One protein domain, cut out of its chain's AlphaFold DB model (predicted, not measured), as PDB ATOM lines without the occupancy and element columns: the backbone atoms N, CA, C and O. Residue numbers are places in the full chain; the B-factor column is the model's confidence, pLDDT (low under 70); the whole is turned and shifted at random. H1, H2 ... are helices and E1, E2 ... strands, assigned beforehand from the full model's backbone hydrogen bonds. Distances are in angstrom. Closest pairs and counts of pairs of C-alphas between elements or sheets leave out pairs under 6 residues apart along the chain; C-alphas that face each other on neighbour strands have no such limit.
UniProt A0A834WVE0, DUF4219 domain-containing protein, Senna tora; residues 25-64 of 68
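What this domain is: This is residues 25 to 64 of the 68 residues of the protein "DUF4219 domain-containing protein" of Senna tora (UniProt A0A834WVE0). Two helices, H1 and H2, meet at a corner and make an angled arm, and a small two-strand hairpin of E1 and E2 sits well away from them at the other end of a rod. Residues 49 to 53 run as a bare stretch from H2 to the hairpin, and residues 25 to 31 of H1 stick out free at the opposite end. The printed part has 40 residues with two named helices and two named strands, in the order H1, H2, E1, E2; the sheet is E1 - E2, antiparallel, and the class is mixed, helices and strands. The whole is extended, with a radius of gyration of the C-alphas of 14.5 A and spans of 46 by 16 by 11 A.

Where its parts are: H1 is residues 25 to 38, 20.1 A from first to last C-alpha, and begins at C-alpha 25 at (163.494, 162.005, 134.444). After Asp 39 comes H2, residues 40 to 48, 11.9 A long, with C-alpha 48 at (152.018, 150.184, 122.184). E1 is residues 54 to 57, 9.1 A from first to last C-alpha. E2 is residues 60 to 63, 9.8 A long, and ends at C-alpha 63 at (147.887, 147.943, 105.217).

How they stand to each other: H1 and H2 touch only at the corner by their link, with 4 pairs of C-alphas within 8 A. The closest C-alphas of the two are those of Gln 36 and Trp 43, 5.8 A apart, and H1 touches H2 with residues 35 to 36 alone. Their lines stand at a steep tilt of 46 degrees, and they run opposite ways. In H1 and H2 every O i to N i+4 pair is within hydrogen-bond range. H1 is apart from E1 and from E2, and H2 is apart from E2. E1 and E2 form a hairpin of antiparallel strands, with 140 degrees between their N-to-C directions. Among the C-alphas that face each other are those of Thr 54 and Pro 63, 4.5 A apart. N 55 and O 62 are within hydrogen-bond range at 2.8 A, and so are N 60 and O 57 at 3.0 A.

The domain as a whole: The two C-alphas farthest apart are those of Tyr 26 and Asp 58, at 47.1 A, while the first and last printed C-alphas, of Ala 25 and Asn 64, are 35.8 A apart. The printed part has no cut. The links from H1 to H2, H2 to E1 and E1 to E2 are tight, with 1, 5 and 2 residues between the elements. The mean pLDDT of the printed part is 82.7, and the model's confidence is low, under 70, at residues 53 to 54 and 63 to 64.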
ATOM      1  N   ALA A  25     164.651 162.429 133.654       93.88
ATOM      2  CA  ALA A  25     163.494 162.005 134.444       93.88
ATOM      3  C   ALA A  25     162.423 163.105 134.556       93.88
ATOM      4  O   ALA A  25     161.237 162.837 134.392       93.88
ATOM      5  N   TYR A  26     162.845 164.351 134.781       87.94
ATOM      6  CA  TYR A  26     161.934 165.490 134.831       87.94
ATOM      7  C   TYR A  26     161.310 165.759 133.460       87.94
ATOM      8  O   TYR A  26     160.089 165.841 133.347       87.94
ATOM      9  N   TRP A  27     162.138 165.833 132.411       90.50
ATOM     10  CA  TRP A  27     161.659 166.048 131.046       90.50
ATOM     11  C   TRP A  27     160.660 164.965 130.615       90.50
ATOM     12  O   TRP A  27     159.594 165.287 130.095       90.50
ATOM     13  N   LYS A  28     160.965 163.697 130.916       91.38
ATOM     14  CA  LYS A  28     160.098 162.549 130.642       91.38
ATOM     15  C   LYS A  28     158.744 162.692 131.341       91.38
ATOM     16  O   LYS A  28     157.717 162.521 130.700       91.38
ATOM     17  N   ASN A  29     158.726 163.054 132.623       91.19
ATOM     18  CA  ASN A  29     157.466 163.241 133.347       91.19
ATOM     19  C   ASN A  29     156.616 164.360 132.727       91.19
ATOM     20  O   ASN A  29     155.409 164.198 132.567       91.19
ATOM     21  N   MET A  30     157.246 165.471 132.335       88.25
ATOM     22  CA  MET A  30     156.540 166.603 131.731       88.25
ATOM     23  C   MET A  30     155.969 166.269 130.349       88.25
ATOM     24  O   MET A  30     154.815 166.599 130.079       88.25
ATOM     25  N   ILE A  31     156.743 165.605 129.482       89.19
ATOM     26  CA  ILE A  31     156.260 165.233 128.146       89.19
ATOM     27  C   ILE A  31     155.170 164.155 128.219       89.19
ATOM     28  O   ILE A  31     154.206 164.228 127.463       89.19
ATOM     29  N   THR A  32     155.257 163.215 129.169       90.62
ATOM     30  CA  THR A  32     154.199 162.224 129.418       90.62
ATOM     31  C   THR A  32     152.884 162.896 129.807       90.62
ATOM     32  O   THR A  32     151.873 162.647 129.156       90.62
ATOM     33  N   ILE A  33     152.896 163.791 130.803       89.31
ATOM     34  CA  ILE A  33     151.683 164.505 131.240       89.31
ATOM     35  C   ILE A  33     151.100 165.335 130.092       89.31
ATOM     36  O   ILE A  33     149.888 165.340 129.893       89.31
ATOM     37  N   PHE A  34     151.955 166.016 129.322       87.88
ATOM     38  CA  PHE A  34     151.517 166.822 128.185       87.88
ATOM     39  C   PHE A  34     150.782 165.980 127.133       87.88
ATOM     40  O   PHE A  34     149.682 166.345 126.730       87.88
ATOM     41  N   ILE A  35     151.363 164.854 126.709       89.12
ATOM     42  CA  ILE A  35     150.771 164.006 125.665       89.12
ATOM     43  C   ILE A  35     149.473 163.366 126.158       89.12
ATOM     44  O   ILE A  35     148.477 163.415 125.445       89.12
ATOM     45  N   GLN A  36     149.455 162.847 127.390       86.62
ATOM     46  CA  GLN A  36     148.251 162.262 127.989       86.62
ATOM     47  C   GLN A  36     147.099 163.270 128.107       86.62
ATOM     48  O   GLN A  36     145.943 162.898 127.941       86.62
ATOM     49  N   ALA A  37     147.400 164.542 128.385       85.75
ATOM     50  CA  ALA A  37     146.392 165.599 128.433       85.75
ATOM     51  C   ALA A  37     145.947 166.083 127.042       85.75
ATOM     52  O   ALA A  37     144.864 166.652 126.918       85.75
ATOM     53  N   PHE A  38     146.787 165.909 126.018       86.25
ATOM     54  CA  PHE A  38     146.518 166.362 124.657       86.25
ATOM     55  C   PHE A  38     145.689 165.347 123.866       86.25
ATOM     56  O   PHE A  38     144.674 165.726 123.284       86.25
ATOM     57  N   ASP A  39     146.120 164.081 123.838       86.62
ATOM     58  CA  ASP A  39     145.490 163.029 123.037       86.62
ATOM     59  C   ASP A  39     145.851 161.621 123.558       86.62
ATOM     60  O   ASP A  39     147.011 161.191 123.532       86.62
ATOM     61  N   GLU A  40     144.833 160.886 124.010       87.00
ATOM     62  CA  GLU A  40     144.958 159.510 124.503       87.00
ATOM     63  C   GLU A  40     145.364 158.526 123.391       87.00
ATOM     64  O   GLU A  40     146.111 157.579 123.643       87.00
ATOM     65  N   GLU A  41     144.938 158.748 122.146       88.12
ATOM     66  CA  GLU A  41     145.306 157.890 121.020       88.12
ATOM     67  C   GLU A  41     146.799 158.006 120.701       88.12
ATOM     68  O   GLU A  41     147.462 156.985 120.491       88.12
ATOM     69  N   ILE A  42     147.346 159.225 120.739       87.50
ATOM     70  CA  ILE A  42     148.785 159.456 120.564       87.50
ATOM     71  C   ILE A  42     149.576 158.791 121.693       87.50
ATOM     72  O   ILE A  42     150.592 158.148 121.422       87.50
ATOM     73  N   TRP A  43     149.122 158.913 122.946       90.12
ATOM     74  CA  TRP A  43     149.765 158.230 124.069       90.12
ATOM     75  C   TRP A  43     149.795 156.709 123.866       90.12
ATOM     76  O   TRP A  43     150.861 156.101 123.971       90.12
ATOM     77  N   ASN A  44     148.666 156.117 123.469       89.31
ATOM     78  CA  ASN A  44     148.581 154.686 123.182       89.31
ATOM     79  C   ASN A  44     149.535 154.269 122.050       89.31
ATOM     80  O   ASN A  44     150.191 153.240 122.161       89.31
ATOM     81  N   ILE A  45     149.689 155.075 120.993       89.69
ATOM     82  CA  ILE A  45     150.665 154.810 119.915       89.69
ATOM     83  C   ILE A  45     152.115 154.863 120.430       89.69
ATOM     84  O   ILE A  45     152.970 154.109 119.967       89.69
ATOM     85  N   ILE A  46     152.423 155.745 121.382       87.69
ATOM     86  CA  ILE A  46     153.766 155.823 121.975       87.69
ATOM     87  C   ILE A  46     154.050 154.610 122.866       87.69
ATOM     88  O   ILE A  46     155.177 154.109 122.850       87.69
ATOM     89  N   GLU A  47     153.063 154.140 123.634       90.31
ATOM     90  CA  GLU A  47     153.229 152.988 124.532       90.31
ATOM     91  C   GLU A  47     153.203 151.643 123.799       90.31
ATOM     92  O   GLU A  47     154.051 150.786 124.052       90.31
ATOM     93  N   GLU A  48     152.244 151.450 122.894       90.44
ATOM     94  CA  GLU A  48     152.018 150.184 122.184       90.44
ATOM     95  C   GLU A  48     152.868 150.068 120.909       90.44
ATOM     96  O   GLU A  48     153.039 148.975 120.363       90.44
ATOM     97  N   GLY A  49     153.437 151.185 120.453       84.31
ATOM     98  CA  GLY A  49     154.129 151.300 119.178       84.31
ATOM     99  C   GLY A  49     153.196 151.722 118.035       84.31
ATOM    100  O   GLY A  49     151.986 151.886 118.218       84.31
ATOM    101  N   PRO A  50     153.750 151.931 116.826       79.00
ATOM    102  CA  PRO A  50     152.968 152.346 115.671       79.00
ATOM    103  C   PRO A  50     151.835 151.354 115.421       79.00
ATOM    104  O   PRO A  50     152.082 150.176 115.159       79.00
ATOM    105  N   LYS A  51     150.589 151.829 115.471       73.69
ATOM    106  CA  LYS A  51     149.460 151.024 115.013       73.69
ATOM    107  C   LYS A  51     149.628 150.814 113.514       73.69
ATOM    108  O   LYS A  51     149.851 151.777 112.779       73.69
ATOM    109  N   GLU A  52     149.515 149.568 113.056       72.62
ATOM    110  CA  GLU A  52     149.354 149.319 111.629       72.62
ATOM    111  C   GLU A  52     148.095 150.062 111.193       72.62
ATOM    112  O   GLU A  52     146.983 149.731 111.609       72.62
ATOM    113  N   ILE A  53     148.271 151.124 110.406       67.12
ATOM    114  CA  ILE A  53     147.141 151.827 109.818       67.12
ATOM    115  C   ILE A  53     146.561 150.831 108.827       67.12
ATOM    116  O   ILE A  53     147.090 150.677 107.735       67.12
ATOM    117  N   THR A  54     145.530 150.091 109.216       69.88
ATOM    118  CA  THR A  54     144.855 149.164 108.314       69.88
ATOM    119  C   THR A  54     143.574 149.803 107.819       69.88
ATOM    120  O   THR A  54     142.746 150.226 108.627       69.88
ATOM    121  N   LYS A  55     143.383 149.854 106.503       72.94
ATOM    122  CA  LYS A  55     142.065 150.100 105.922       72.94
ATOM    123  C   LYS A  55     141.289 148.787 105.948       72.94
ATOM    124  O   LYS A  55     141.824 147.745 105.578       72.94
ATOM    125  N   GLU A  56     140.037 148.831 106.385       73.38
ATOM    126  CA  GLU A  56     139.120 147.707 106.218       73.38
ATOM    127  C   GLU A  56     138.423 147.861 104.865       73.38
ATOM    128  O   GLU A  56     137.636 148.786 104.662       73.38
ATOM    129  N   ILE A  57     138.767 146.985 103.920       75.06
ATOM    130  CA  ILE A  57     138.143 146.915 102.597       75.06
ATOM    131  C   ILE A  57     137.471 145.547 102.522       75.06
ATOM    132  O   ILE A  57     138.143 144.522 102.645       75.06
ATOM    133  N   ASP A  58     136.145 145.532 102.395       77.56
ATOM    134  CA  ASP A  58     135.330 144.311 102.309       77.56
ATOM    135  C   ASP A  58     135.564 143.303 103.458       77.56
ATOM    136  O   ASP A  58     135.580 142.090 103.257       77.56
ATOM    137  N   GLY A  59     135.768 143.801 104.685       75.50
ATOM    138  CA  GLY A  59     136.014 142.969 105.874       75.50
ATOM    139  C   GLY A  59     137.442 142.423 105.991       75.50
ATOM    140  O   GLY A  59     137.741 141.663 106.915       75.50
ATOM    141  N   VAL A  60     138.340 142.807 105.080       74.75
ATOM    142  CA  VAL A  60     139.763 142.458 105.122       74.75
ATOM    143  C   VAL A  60     140.561 143.674 105.584       74.75
ATOM    144  O   VAL A  60     140.523 144.731 104.954       74.75
ATOM    145  N   LYS A  61     141.315 143.520 106.680       73.56
ATOM    146  CA  LYS A  61     142.293 144.518 107.131       73.56
ATOM    147  C   LYS A  61     143.489 144.501 106.179       73.56
ATOM    148  O   LYS A  61     144.228 143.520 106.144       73.56
ATOM    149  N   GLN A  62     143.662 145.565 105.407       70.31
ATOM    150  CA  GLN A  62     144.794 145.756 104.500       70.31
ATOM    151  C   GLN A  62     145.674 146.898 105.016       70.31
ATOM    152  O   GLN A  62     145.118 147.887 105.500       70.31
ATOM    153  N   PRO A  63     147.013 146.815 104.914       69.50
ATOM    154  CA  PRO A  63     147.887 147.943 105.217       69.50
ATOM    155  C   PRO A  63     147.458 149.160 104.396       69.50
ATOM    156  O   PRO A  63     147.222 149.066 103.194       69.50
ATOM    157  N   ASN A  64     147.307 150.302 105.052       66.00
ATOM    158  CA  ASN A  64     146.985 151.550 104.395       66.00
ATOM    159  C   ASN A  64     148.234 151.992 103.631       66.00
ATOM    160  O   ASN A  64     149.164 152.538 104.223       66.00
TER     161      ASN A  64